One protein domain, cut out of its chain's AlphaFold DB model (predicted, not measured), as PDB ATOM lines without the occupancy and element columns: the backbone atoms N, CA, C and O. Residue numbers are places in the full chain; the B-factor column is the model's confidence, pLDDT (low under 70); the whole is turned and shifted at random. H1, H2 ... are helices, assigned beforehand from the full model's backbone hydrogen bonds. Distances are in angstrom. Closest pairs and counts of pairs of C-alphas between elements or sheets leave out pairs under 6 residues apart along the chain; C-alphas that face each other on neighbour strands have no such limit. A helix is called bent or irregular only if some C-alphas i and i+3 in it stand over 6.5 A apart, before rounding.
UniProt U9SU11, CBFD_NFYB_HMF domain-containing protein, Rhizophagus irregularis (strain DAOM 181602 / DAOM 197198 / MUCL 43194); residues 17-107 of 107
ATOM      1  N   ASP A  17     -88.415 222.072 -32.011       90.88
ATOM      2  CA  ASP A  17     -88.537 221.153 -33.149       90.88
ATOM      3  C   ASP A  17     -87.333 221.290 -34.082       90.88
ATOM      4  O   ASP A  17     -86.762 220.294 -34.538       90.88
ATOM      5  N   LYS A  18     -86.886 222.527 -34.313       90.69
ATOM      6  CA  LYS A  18     -85.655 222.786 -35.055       90.69
ATOM      7  C   LYS A  18     -84.430 222.215 -34.342       90.69
ATOM      8  O   LYS A  18     -83.618 221.567 -34.996       90.69
ATOM      9  N   VAL A  19     -84.301 222.415 -33.027       87.19
ATOM     10  CA  VAL A  19     -83.170 221.876 -32.247       87.19
ATOM     11  C   VAL A  19     -83.138 220.348 -32.308       87.19
ATOM     12  O   VAL A  19     -82.076 219.765 -32.514       87.19
ATOM     13  N   VAL A  20     -84.291 219.689 -32.169       87.75
ATOM     14  CA  VAL A  20     -84.385 218.226 -32.274       87.75
ATOM     15  C   VAL A  20     -83.948 217.761 -33.657       87.75
ATOM     16  O   VAL A  20     -83.123 216.857 -33.752       87.75
ATOM     17  N   LYS A  21     -84.426 218.413 -34.719       91.25
ATOM     18  CA  LYS A  21     -84.040 218.072 -36.089       91.25
ATOM     19  C   LYS A  21     -82.536 218.236 -36.332       91.25
ATOM     20  O   LYS A  21     -81.924 217.381 -36.956       91.25
ATOM     21  N   GLU A  22     -81.931 219.305 -35.817       90.31
ATOM     22  CA  GLU A  22     -80.481 219.523 -35.924       90.31
ATOM     23  C   GLU A  22     -79.673 218.445 -35.187       90.31
ATOM     24  O   GLU A  22     -78.605 218.056 -35.654       90.31
ATOM     25  N   ILE A  23     -80.174 217.937 -34.056       89.19
ATOM     26  CA  ILE A  23     -79.552 216.809 -33.350       89.19
ATOM     27  C   ILE A  23     -79.682 215.527 -34.177       89.19
ATOM     28  O   ILE A  23     -78.687 214.826 -34.341       89.19
ATOM     29  N   GLU A  24     -80.868 215.247 -34.724       89.44
ATOM     30  CA  GLU A  24     -81.123 214.065 -35.562       89.44
ATOM     31  C   GLU A  24     -80.260 214.056 -36.833       89.44
ATOM     32  O   GLU A  24     -79.733 213.012 -37.218       89.44
ATOM     33  N   ASP A  25     -80.040 215.220 -37.450       91.12
ATOM     34  CA  ASP A  25     -79.151 215.374 -38.609       91.12
ATOM     35  C   ASP A  25     -77.672 215.067 -38.271       91.12
ATOM     36  O   ASP A  25     -76.869 214.785 -39.164       91.12
ATOM     37  N   LEU A  26     -77.303 215.107 -36.985       91.50
ATOM     38  CA  LEU A  26     -75.959 214.836 -36.466       91.50
ATOM     39  C   LEU A  26     -75.832 213.463 -35.789       91.50
ATOM     40  O   LEU A  26     -74.757 213.141 -35.271       91.50
ATOM     41  N   ASP A  27     -76.895 212.656 -35.785       89.69
ATOM     42  CA  ASP A  27     -76.886 211.358 -35.126       89.69
ATOM     43  C   ASP A  27     -75.796 210.450 -35.710       89.69
ATOM     44  O   ASP A  27     -75.621 210.280 -36.923       89.69
ATOM     45  N   MET A  28     -75.038 209.824 -34.811       87.81
ATOM     46  CA  MET A  28     -74.025 208.857 -35.210       87.81
ATOM     47  C   MET A  28     -74.675 207.587 -35.775       87.81
ATOM     48  O   MET A  28     -75.804 207.251 -35.417       87.81
ATOM     49  N   PRO A  29     -73.960 206.800 -36.603       91.06
ATOM     50  CA  PRO A  29     -74.513 205.575 -37.161       91.06
ATOM     51  C   PRO A  29     -75.050 204.635 -36.073       91.06
ATOM     52  O   PRO A  29     -74.286 204.117 -35.251       91.06
ATOM     53  N   ASN A  30     -76.357 204.348 -36.119       88.50
ATOM     54  CA  ASN A  30     -77.050 203.503 -35.135       88.50
ATOM     55  C   ASN A  30     -76.353 202.161 -34.892       88.50
ATOM     56  O   ASN A  30     -76.356 201.645 -33.774       88.50
ATOM     57  N   SER A  31     -75.725 201.591 -35.922       92.12
ATOM     58  CA  SER A  31     -75.016 200.313 -35.833       92.12
ATOM     59  C   SER A  31     -73.791 200.359 -34.914       92.12
ATOM     60  O   SER A  31     -73.490 199.359 -34.265       92.12
ATOM     61  N   ILE A  32     -73.094 201.495 -34.830       92.81
ATOM     62  CA  ILE A  32     -71.924 201.670 -33.961       92.81
ATOM     63  C   ILE A  32     -72.389 201.879 -32.522       92.81
ATOM     64  O   ILE A  32     -71.932 201.167 -31.629       92.81
ATOM     65  N   ILE A  33     -73.355 202.777 -32.309       92.12
ATOM     66  CA  ILE A  33     -73.910 203.041 -30.975       92.12
ATOM     67  C   ILE A  33     -74.540 201.783 -30.377       92.12
ATOM     68  O   ILE A  33     -74.253 201.434 -29.237       92.12
ATOM     69  N   THR A  34     -75.314 201.034 -31.164       91.88
ATOM     70  CA  THR A  34     -75.928 199.780 -30.701       91.88
ATOM     71  C   THR A  34     -74.875 198.762 -30.260       91.88
ATOM     72  O   THR A  34     -75.056 198.093 -29.246       91.88
ATOM     73  N   LYS A  35     -73.748 198.655 -30.980       93.44
ATOM     74  CA  LYS A  35     -72.635 197.784 -30.570       93.44
ATOM     75  C   LYS A  35     -72.018 198.241 -29.249       93.44
ATOM     76  O   LYS A  35     -71.794 197.402 -28.385       93.44
ATOM     77  N   LEU A  36     -71.776 199.543 -29.074       94.88
ATOM     78  CA  LEU A  36     -71.231 200.098 -27.828       94.88
ATOM     79  C   LEU A  36     -72.163 199.851 -26.634       94.88
ATOM     80  O   LEU A  36     -71.708 199.380 -25.595       94.88
ATOM     81  N   ILE A  37     -73.466 200.090 -26.808       94.25
ATOM     82  CA  ILE A  37     -74.484 199.845 -25.780       94.25
ATOM     83  C   ILE A  37     -74.508 198.366 -25.389       94.25
ATOM     84  O   ILE A  37     -74.421 198.041 -24.210       94.25
ATOM     85  N   ASN A  38     -74.581 197.458 -26.366       93.06
ATOM     86  CA  ASN A  38     -74.624 196.024 -26.079       93.06
ATOM     87  C   ASN A  38     -73.340 195.541 -25.389       93.06
ATOM     88  O   ASN A  38     -73.413 194.725 -24.476       93.06
ATOM     89  N   ASN A  39     -72.174 196.078 -25.764       94.25
ATOM     90  CA  ASN A  39     -70.917 195.764 -25.083       94.25
ATOM     91  C   ASN A  39     -70.934 196.207 -23.611       94.25
ATOM     92  O   ASN A  39     -70.407 195.492 -22.764       94.25
ATOM     93  N   ALA A  40     -71.555 197.349 -23.297       94.06
ATOM     94  CA  ALA A  40     -71.702 197.828 -21.922       94.06
ATOM     95  C   ALA A  40     -72.752 197.036 -21.117       94.06
ATOM     96  O   ALA A  40     -72.589 196.841 -19.914       94.06
ATOM     97  N   LEU A  41     -73.822 196.566 -21.769       94.31
ATOM     98  CA  LEU A  41     -74.924 195.837 -21.128       94.31
ATOM     99  C   LEU A  41     -74.689 194.322 -21.009       94.31
ATOM    100  O   LEU A  41     -75.374 193.656 -20.224       94.31
ATOM    101  N   GLY A  42     -73.752 193.762 -21.776       92.62
ATOM    102  CA  GLY A  42     -73.488 192.326 -21.829       92.62
ATOM    103  C   GLY A  42     -74.683 191.547 -22.383       92.62
ATOM    104  O   GLY A  42     -75.066 191.715 -23.536       92.62
ATOM    105  N   ASN A  43     -75.284 190.687 -21.553       91.00
ATOM    106  CA  ASN A  43     -76.430 189.851 -21.943       91.00
ATOM    107  C   ASN A  43     -77.795 190.528 -21.714       91.00
ATOM    108  O   ASN A  43     -78.833 189.911 -21.958       91.00
ATOM    109  N   ASN A  44     -77.811 191.761 -21.206       93.94
ATOM    110  CA  ASN A  44     -79.049 192.480 -20.925       93.94
ATOM    111  C   ASN A  44     -79.584 193.171 -22.183       93.94
ATOM    112  O   ASN A  44     -78.824 193.637 -23.031       93.94
ATOM    113  N   THR A  45     -80.907 193.260 -22.295       92.50
ATOM    114  CA  THR A  45     -81.580 193.936 -23.407       92.50
ATOM    115  C   THR A  45     -81.868 195.401 -23.074       92.50
ATOM    116  O   THR A  45     -82.006 195.781 -21.913       92.50
ATOM    117  N   ILE A  46     -81.980 196.230 -24.112       93.69
ATOM    118  CA  ILE A  46     -82.336 197.651 -24.016       93.69
ATOM    119  C   ILE A  46     -83.500 197.972 -24.960       93.69
ATOM    120  O   ILE A  46     -83.550 197.472 -26.087       93.69
ATOM    121  N   GLN A  47     -84.431 198.801 -24.487       95.44
ATOM    122  CA  GLN A  47     -85.571 199.287 -25.268       95.44
ATOM    123  C   GLN A  47     -85.129 200.285 -26.346       95.44
ATOM    124  O   GLN A  47     -84.124 200.978 -26.188       95.44
ATOM    125  N   ASP A  48     -85.888 200.382 -27.435       92.44
ATOM    126  CA  ASP A  48     -85.505 201.218 -28.577       92.44
ATOM    127  C   ASP A  48     -85.505 202.718 -28.245       92.44
ATOM    128  O   ASP A  48     -84.573 203.419 -28.637       92.44
ATOM    129  N   ASP A  49     -86.439 203.186 -27.414       93.75
ATOM    130  CA  ASP A  49     -86.465 204.582 -26.951       93.75
ATOM    131  C   ASP A  49     -85.232 204.935 -26.109       93.75
ATOM    132  O   ASP A  49     -84.671 206.025 -26.228       93.75
ATOM    133  N   ALA A  50     -84.747 203.989 -25.297       94.19
ATOM    134  CA  ALA A  50     -83.528 204.175 -24.516       94.19
ATOM    135  C   ALA A  50     -82.283 204.213 -25.417       94.19
ATOM    136  O   ALA A  50     -81.390 205.028 -25.190       94.19
ATOM    137  N   LYS A  51     -82.230 203.391 -26.476       92.62
ATOM    138  CA  LYS A  51     -81.157 203.483 -27.482       92.62
ATOM    139  C   LYS A  51     -81.170 204.846 -28.165       92.62
ATOM    140  O   LYS A  51     -80.117 205.468 -28.277       92.62
ATOM    141  N   LEU A  52     -82.346 205.315 -28.584       91.50
ATOM    142  CA  LEU A  52     -82.511 206.616 -29.229       91.50
ATOM    143  C   LEU A  52     -82.082 207.763 -28.306       91.50
ATOM    144  O   LEU A  52     -81.398 208.685 -28.746       91.50
ATOM    145  N   ALA A  53     -82.405 207.677 -27.014       92.81
ATOM    146  CA  ALA A  53     -81.948 208.642 -26.021       92.81
ATOM    147  C   ALA A  53     -80.415 208.687 -25.924       92.81
ATOM    148  O   ALA A  53     -79.847 209.778 -25.893       92.81
ATOM    149  N   VAL A  54     -79.732 207.536 -25.935       93.75
ATOM    150  CA  VAL A  54     -78.258 207.485 -25.936       93.75
ATOM    151  C   VAL A  54     -77.680 208.092 -27.216       93.75
ATOM    152  O   VAL A  54     -76.728 208.868 -27.140       93.75
ATOM    153  N   ILE A  55     -78.260 207.782 -28.380       92.12
ATOM    154  CA  ILE A  55     -77.821 208.322 -29.676       92.12
ATOM    155  C   ILE A  55     -77.857 209.857 -29.647       92.12
ATOM    156  O   ILE A  55     -76.811 210.491 -29.788       92.12
ATOM    157  N   ARG A  56     -79.015 210.440 -29.315       91.31
ATOM    158  CA  ARG A  56     -79.193 211.900 -29.243       91.31
ATOM    159  C   ARG A  56     -78.319 212.545 -28.164       91.31
ATOM    160  O   ARG A  56     -77.719 213.596 -28.384       91.31
ATOM    161  N   SER A  57     -78.194 211.897 -27.002       92.44
ATOM    162  CA  SER A  57     -77.342 212.384 -25.906       92.44
ATOM    163  C   SER A  57     -75.866 212.413 -26.293       92.44
ATOM    164  O   SER A  57     -75.121 213.244 -25.780       92.44
ATOM    165  N   THR A  58     -75.430 211.553 -27.218       93.50
ATOM    166  CA  THR A  58     -74.034 211.529 -27.666       93.50
ATOM    167  C   THR A  58     -73.672 212.796 -28.442       93.50
ATOM    168  O   THR A  58     -72.628 213.395 -28.185       93.50
ATOM    169  N   THR A  59     -74.554 213.261 -29.330       92.56
ATOM    170  CA  THR A  59     -74.383 214.527 -30.060       92.56
ATOM    171  C   THR A  59     -74.280 215.709 -29.097       92.56
ATOM    172  O   THR A  59     -73.366 216.534 -29.198       92.56
ATOM    173  N   VAL A  60     -75.176 215.757 -28.106       92.69
ATOM    174  CA  VAL A  60     -75.175 216.801 -27.072       92.69
ATOM    175  C   VAL A  60     -73.903 216.736 -26.224       92.69
ATOM    176  O   VAL A  60     -73.292 217.772 -25.976       92.69
ATOM    177  N   PHE A  61     -73.455 215.539 -25.840       94.31
ATOM    178  CA  PHE A  61     -72.224 215.336 -25.074       94.31
ATOM    179  C   PHE A  61     -70.990 215.861 -25.821       94.31
ATOM    180  O   PHE A  61     -70.213 216.638 -25.263       94.31
ATOM    181  N   ILE A  62     -70.834 215.512 -27.104       94.25
ATOM    182  CA  ILE A  62     -69.719 215.992 -27.934       94.25
ATOM    183  C   ILE A  62     -69.748 217.521 -28.034       94.25
ATOM    184  O   ILE A  62     -68.718 218.172 -27.835       94.25
ATOM    185  N   SER A  63     -70.918 218.103 -28.309       93.06
ATOM    186  CA  SER A  63     -71.091 219.558 -28.401       93.06
ATOM    187  C   SER A  63     -70.767 220.254 -27.076       93.06
ATOM    188  O   SER A  63     -70.040 221.251 -27.053       93.06
ATOM    189  N   HIS A  64     -71.225 219.686 -25.958       94.44
ATOM    190  CA  HIS A  64     -70.980 220.204 -24.619       94.44
ATOM    191  C   HIS A  64     -69.482 220.240 -24.290       94.44
ATOM    192  O   HIS A  64     -68.938 221.319 -24.037       94.44
ATOM    193  N   ILE A  65     -68.787 219.100 -24.384       97.12
ATOM    194  CA  ILE A  65     -67.344 219.021 -24.105       97.12
ATOM    195  C   ILE A  65     -66.552 219.917 -25.061       97.12
ATOM    196  O   ILE A  65     -65.635 220.623 -24.637       97.12
ATOM    197  N   THR A  66     -66.937 219.970 -26.338       96.06
ATOM    198  CA  THR A  66     -66.301 220.852 -27.329       96.06
ATOM    199  C   THR A  66     -66.473 222.324 -26.964       96.06
ATOM    200  O   THR A  66     -65.519 223.097 -27.058       96.06
ATOM    201  N   SER A  67     -67.663 222.731 -26.520       95.81
ATOM    202  CA  SER A  67     -67.947 224.102 -26.089       95.81
ATOM    203  C   SER A  67     -67.090 224.504 -24.886       95.81
ATOM    204  O   SER A  67     -66.454 225.565 -24.894       95.81
ATOM    205  N   VAL A  68     -66.992 223.628 -23.881       96.31
ATOM    206  CA  VAL A  68     -66.161 223.847 -22.689       96.31
ATOM    207  C   VAL A  68     -64.673 223.902 -23.059       96.31
ATOM    208  O   VAL A  68     -63.990 224.872 -22.720       96.31
ATOM    209  N   ALA A  69     -64.178 222.951 -23.852       97.38
ATOM    210  CA  ALA A  69     -62.791 222.934 -24.318       97.38
ATOM    211  C   ALA A  69     -62.450 224.170 -25.174       97.38
ATOM    212  O   ALA A  69     -61.369 224.751 -25.056       97.38
ATOM    213  N   ASN A  70     -63.390 224.640 -25.998       97.12
ATOM    214  CA  ASN A  70     -63.237 225.868 -26.777       97.12
ATOM    215  C   ASN A  70     -63.125 227.104 -25.874       97.12
ATOM    216  O   ASN A  70     -62.280 227.969 -26.114       97.12
ATOM    217  N   ARG A  71     -63.927 227.192 -24.803       95.19
ATOM    218  CA  ARG A  71     -63.792 228.262 -23.797       95.19
ATOM    219  C   ARG A  71     -62.405 228.246 -23.153       95.19
ATOM    220  O   ARG A  71     -61.795 229.305 -23.007       95.19
ATOM    221  N   MET A  72     -61.866 227.067 -22.846       94.69
ATOM    222  CA  MET A  72     -60.517 226.918 -22.284       94.69
ATOM    223  C   MET A  72     -59.425 227.333 -23.271       94.69
ATOM    224  O   MET A  72     -58.511 228.076 -22.901       94.69
ATOM    225  N   ALA A  73     -59.540 226.942 -24.541       96.81
ATOM    226  CA  ALA A  73     -58.628 227.382 -25.591       96.81
ATOM    227  C   ALA A  73     -58.634 228.913 -25.741       96.81
ATOM    228  O   ALA A  73     -57.571 229.544 -25.700       96.81
ATOM    229  N   LYS A  74     -59.830 229.516 -25.800       96.19
ATOM    230  CA  LYS A  74     -60.025 230.971 -25.880       96.19
ATOM    231  C   LYS A  74     -59.472 231.706 -24.661       96.19
ATOM    232  O   LYS A  74     -58.818 232.729 -24.838       96.19
ATOM    233  N   SER A  75     -59.647 231.168 -23.449       94.25
ATOM    234  CA  SER A  75     -59.093 231.760 -22.217       94.25
ATOM    235  C   SER A  75     -57.563 231.876 -22.245       94.25
ATOM    236  O   SER A  75     -56.987 232.768 -21.629       94.25
ATOM    237  N   LYS A  76     -56.902 231.013 -23.027       95.00
ATOM    238  CA  LYS A  76     -55.451 231.010 -23.254       95.00
ATOM    239  C   LYS A  76     -55.053 231.719 -24.559       95.00
ATOM    240  O   LYS A  76     -53.954 231.486 -25.054       95.00
ATOM    241  N   ASN A  77     -55.929 232.550 -25.138       95.88
ATOM    242  CA  ASN A  77     -55.732 233.260 -26.414       95.88
ATOM    243  C   ASN A  77     -55.378 232.348 -27.606       95.88
ATOM    244  O   ASN A  77     -54.696 232.765 -28.544       95.88
ATOM    245  N   ARG A  78     -55.843 231.093 -27.598       96.94
ATOM    246  CA  ARG A  78     -55.644 230.150 -28.706       96.94
ATOM    247  C   ARG A  78     -56.912 230.007 -29.535       96.94
ATOM    248  O   ARG A  78     -58.020 230.010 -29.011       96.94
ATOM    249  N   LYS A  79     -56.725 229.836 -30.846       95.31
ATOM    250  CA  LYS A  79     -57.801 229.561 -31.815       95.31
ATOM    251  C   LYS A  79     -58.065 228.064 -32.010       95.31
ATOM    252  O   LYS A  79     -59.019 227.697 -32.684       95.31
ATOM    253  N   ASN A  80     -57.217 227.216 -31.428       96.44
ATOM    254  CA  ASN A  80     -57.187 225.781 -31.670       96.44
ATOM    255  C   ASN A  80     -57.390 225.072 -30.331       96.44
ATOM    256  O   ASN A  80     -56.662 225.362 -29.375       96.44
ATOM    257  N   ILE A  81     -58.318 224.120 -30.287       96.94
ATOM    258  CA  ILE A  81     -58.469 223.208 -29.150       96.94
ATOM    259  C   ILE A  81     -57.262 222.263 -29.135       96.94
ATOM    260  O   ILE A  81     -56.851 221.759 -30.180       96.94
ATOM    261  N   GLN A  82     -56.653 222.071 -27.968       95.81
ATOM    262  CA  GLN A  82     -55.563 221.115 -27.755       95.81
ATOM    263  C   GLN A  82     -56.014 220.005 -26.799       95.81
ATOM    264  O   GLN A  82     -56.962 220.218 -26.041       95.81
ATOM    265  N   PRO A  83     -55.321 218.852 -26.754       95.19
ATOM    266  CA  PRO A  83     -55.702 217.749 -25.868       95.19
ATOM    267  C   PRO A  83     -55.852 218.158 -24.398       95.19
ATOM    268  O   PRO A  83     -56.812 217.771 -23.741       95.19
ATOM    269  N   GLY A  84     -54.971 219.033 -23.898       95.06
ATOM    270  CA  GLY A  84     -55.063 219.551 -22.529       95.06
ATOM    271  C   GLY A  84     -56.319 220.386 -22.245       95.06
ATOM    272  O   GLY A  84     -56.729 220.474 -21.093       95.06
ATOM    273  N   ASP A  85     -56.943 220.979 -23.266       96.62
ATOM    274  CA  ASP A  85     -58.227 221.674 -23.111       96.62
ATOM    275  C   ASP A  85     -59.380 220.682 -22.991       96.62
ATOM    276  O   ASP A  85     -60.302 220.915 -22.222       96.62
ATOM    277  N   VAL A  86     -59.309 219.558 -23.709       96.56
ATOM    278  CA  VAL A  86     -60.303 218.481 -23.608       96.56
ATOM    279  C   VAL A  86     -60.199 217.785 -22.256       96.56
ATOM    280  O   VAL A  86     -61.216 217.560 -21.613       96.56
ATOM    281  N   PHE A  87     -58.983 217.508 -21.772       96.38
ATOM    282  CA  PHE A  87     -58.794 216.944 -20.433       96.38
ATOM    283  C   PHE A  87     -59.372 217.852 -19.361       96.38
ATOM    284  O   PHE A  87     -60.114 217.387 -18.504       96.38
ATOM    285  N   LYS A  88     -59.093 219.155 -19.451       95.88
ATOM    286  CA  LYS A  88     -59.631 220.089 -18.473       95.88
ATOM    287  C   LYS A  88     -61.152 220.230 -18.588       95.88
ATOM    288  O   LYS A  88     -61.818 220.349 -17.570       95.88
ATOM    289  N   ALA A  89     -61.705 220.156 -19.800       96.56
ATOM    290  CA  ALA A  89     -63.150 220.169 -20.021       96.56
ATOM    291  C   ALA A  89     -63.857 218.946 -19.428       96.56
ATOM    292  O   ALA A  89     -64.974 219.082 -18.945       96.56
ATOM    293  N   LEU A  90     -63.212 217.776 -19.448       96.75
ATOM    294  CA  LEU A  90     -63.728 216.573 -18.794       96.75
ATOM    295  C   LEU A  90     -63.683 216.698 -17.267       96.75
ATOM    296  O   LEU A  90     -64.650 216.322 -16.621       96.75
ATOM    297  N   GLU A  91     -62.619 217.271 -16.694       95.50
ATOM    298  CA  GLU A  91     -62.562 217.565 -15.251       95.50
ATOM    299  C   GLU A  91     -63.670 218.540 -14.826       95.50
ATOM    300  O   GLU A  91     -64.389 218.285 -13.870       95.50
ATOM    301  N   ASP A  92     -63.839 219.647 -15.554       93.81
ATOM    302  CA  ASP A  92     -64.841 220.672 -15.226       93.81
ATOM    303  C   ASP A  92     -66.286 220.213 -15.502       93.81
ATOM    304  O   ASP A  92     -67.232 220.860 -15.054       93.81
ATOM    305  N   GLY A  93     -66.455 219.141 -16.281       91.31
ATOM    306  CA  GLY A  93     -67.740 218.520 -16.593       91.31
ATOM    307  C   GLY A  93     -68.086 217.324 -15.708       91.31
ATOM    308  O   GLY A  93     -69.028 216.617 -16.044       91.31
ATOM    309  N   ASP A  94     -67.328 217.075 -14.634       94.75
ATOM    310  CA  ASP A  94     -67.493 215.917 -13.743       94.75
ATOM    311  C   ASP A  94     -67.355 214.553 -14.465       94.75
ATOM    312  O   ASP A  94     -68.027 213.586 -14.122       94.75
ATOM    313  N   PHE A  95     -66.471 214.475 -15.470       95.69
ATOM    314  CA  PHE A  95     -66.134 213.263 -16.241       95.69
ATOM    315  C   PHE A  95     -64.656 212.852 -16.073       95.69
ATOM    316  O   PHE A  95     -64.017 212.302 -16.983       95.69
ATOM    317  N   GLU A  96     -64.057 213.183 -14.930       95.75
ATOM    318  CA  GLU A  96     -62.642 212.936 -14.636       95.75
ATOM    319  C   GLU A  96     -62.269 211.444 -14.630       95.75
ATOM    320  O   GLU A  96     -61.121 211.083 -14.917       95.75
ATOM    321  N   GLU A  97     -63.240 210.555 -14.415       96.31
ATOM    322  CA  GLU A  97     -63.074 209.106 -14.489       96.31
ATOM    323  C   GLU A  97     -62.691 208.607 -15.893       96.31
ATOM    324  O   GLU A  97     -62.132 207.517 -16.026       96.31
ATOM    325  N   PHE A  98     -62.926 209.397 -16.947       95.25
ATOM    326  CA  PHE A  98     -62.532 209.043 -18.315       95.25
ATOM    327  C   PHE A  98     -61.053 209.331 -18.602       95.25
ATOM    328  O   PHE A  98     -60.474 208.760 -19.533       95.25
ATOM    329  N   LEU A  99     -60.406 210.189 -17.807       95.62
ATOM    330  CA  LEU A  99     -59.046 210.664 -18.066       95.62
ATOM    331  C   LEU A  99     -57.979 209.563 -18.085       95.62
ATOM    332  O   LEU A  99     -57.110 209.648 -18.956       95.62
ATOM    333  N   PRO A 100     -57.979 208.556 -17.184       95.88
ATOM    334  CA  PRO A 100     -56.948 207.520 -17.197       95.88
ATOM    335  C   PRO A 100     -56.917 206.769 -18.529       95.88
ATOM    336  O   PRO A 100     -55.860 206.672 -19.152       95.88
ATOM    337  N   ARG A 101     -58.086 206.320 -19.007       95.25
ATOM    338  CA  ARG A 101     -58.194 205.609 -20.284       95.25
ATOM    339  C   ARG A 101     -57.899 206.525 -21.467       95.25
ATOM    340  O   ARG A 101     -57.186 206.129 -22.379       95.25
ATOM    341  N   LEU A 102     -58.404 207.758 -21.450       95.19
ATOM    342  CA  LEU A 102     -58.201 208.693 -22.557       95.19
ATOM    343  C   LEU A 102     -56.726 209.097 -22.731       95.19
ATOM    344  O   LEU A 102     -56.268 209.280 -23.856       95.19
ATOM    345  N   LYS A 103     -55.971 209.231 -21.633       94.25
ATOM    346  CA  LYS A 103     -54.529 209.520 -21.678       94.25
ATOM    347  C   LYS A 103     -53.721 208.338 -22.220       94.25
ATOM    348  O   LYS A 103     -52.762 208.567 -22.951       94.25
ATOM    349  N   GLU A 104     -54.118 207.106 -21.899       95.62
ATOM    350  CA  GLU A 104     -53.503 205.884 -22.438       95.62
ATOM    351  C   GLU A 104     -53.650 205.808 -23.968       95.62
ATOM    352  O   GLU A 104     -52.670 205.565 -24.657       95.62
ATOM    353  N   GLU A 105     -54.836 206.105 -24.504       93.56
ATOM    354  CA  GLU A 105     -55.112 206.073 -25.955       93.56
ATOM    355  C   GLU A 105     -54.405 207.188 -26.755       93.56
ATOM    356  O   GLU A 105     -54.318 207.114 -27.980       93.56
ATOM    357  N   LEU A 106     -53.928 208.244 -26.086       89.62
ATOM    358  CA  LEU A 106     -53.209 209.365 -26.710       89.62
ATOM    359  C   LEU A 106     -51.676 209.211 -26.643       89.62
ATOM    360  O   LEU A 106     -50.958 210.038 -27.210       89.62
ATOM    361  N   SER A 107     -51.190 208.208 -25.906       78.50
ATOM    362  CA  SER A 107     -49.762 207.919 -25.702       78.50
ATOM    363  C   SER A 107     -49.149 207.223 -26.915       78.50
ATOM    364  O   SER A 107     -47.993 207.568 -27.250       78.50
TER     365      SER A 107
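What this domain is: This is residues 17 to 107 of the 107 residues of the protein "CBFD_NFYB_HMF domain-containing protein" of Rhizophagus irregularis (strain DAOM 181602 / DAOM 197198 / MUCL 43194) (UniProt U9SU11). One long helix, H3, runs like a beam through the model, with two short helices, H1 and H2, set crosswise on opposite sides of its first half and a helical hairpin, H4 and H5, at its second half on the same side as H2. H4 crosses H3, and H5 lies beyond H4, away from the beam, with open space between the hairpin and H2. The printed part has 91 residues, with five named helices in the order H1, H2, H3, H4, H5 and no named strand; the class is all helix. The whole is loose, with a radius of gyration of the C-alphas of 15.6 A, and its spans of 45 by 36 by 20 A make it only just flat.

Where its parts are: H1 is residues 17 to 24, beginning with C-alpha 17 at (-88.537, 221.153, -33.149). H2, residues 30 to 41, is 16.1 A from first to last C-alpha. H3, residues 48 to 75, is the longest helix at 40.9 A, from C-alpha 48 at (-85.505, 201.218, -28.577) to C-alpha 75 at (-59.093, 231.760, -22.217). H4 is residues 83 to 92, 14.3 A long. H5, residues 96 to 105, is 15.2 A long and ends with C-alpha 105 at (-55.112, 206.073, -25.955); it is only just irregular, with C-alphas 97 and 100 6.9 A apart.

How they stand to each other: H3 is the hub and touches three helices. H1 touches residues 56 to 60 of H3 alone, about perpendicular at 89 degrees; their closest C-alphas, those of Ile 23 and Arg 56, are 6.4 A apart. H2 touches residues 51 to 55 of H3 alone, about perpendicular at 84 degrees, with the closest C-alphas, of Ile 33 and Ile 55, 6.7 A apart. H1 and H2 are apart. H4 touches residues 65 to 73 of H3 alone, at a steep tilt of 67 degrees, opposite ways; the closest C-alphas, of Ala 69 and Asp 85, are 4.9 A apart. H4 and H5 form a helical hairpin at a shallow tilt of 20 degrees, opposite ways, with the closest C-alphas, of Leu 90 and Glu 96, 5.6 A apart. H5 is apart from H3, and H2 is apart from both H4 and H5. Every O i to N i+4 pair is within hydrogen-bond range in H1, H2 and H4; in H3 it is 23 of 24 and in H5 4 of 6.

The domain as a whole: The two farthest C-alphas, those of Asn 43 and Asn 77, are 48.3 A apart. Residues 39 to 44, of which 39 to 41 belong to H2, stand free. The links H1 to H2 and H4 to H5 are tight, those from H2 to H3 and H3 to H4 are short, and there is no long link. The printed part has no cut and ends at Ser 107, the chain's last residue. The mean pLDDT of the printed part is 93.6, and no printed residue is under 70.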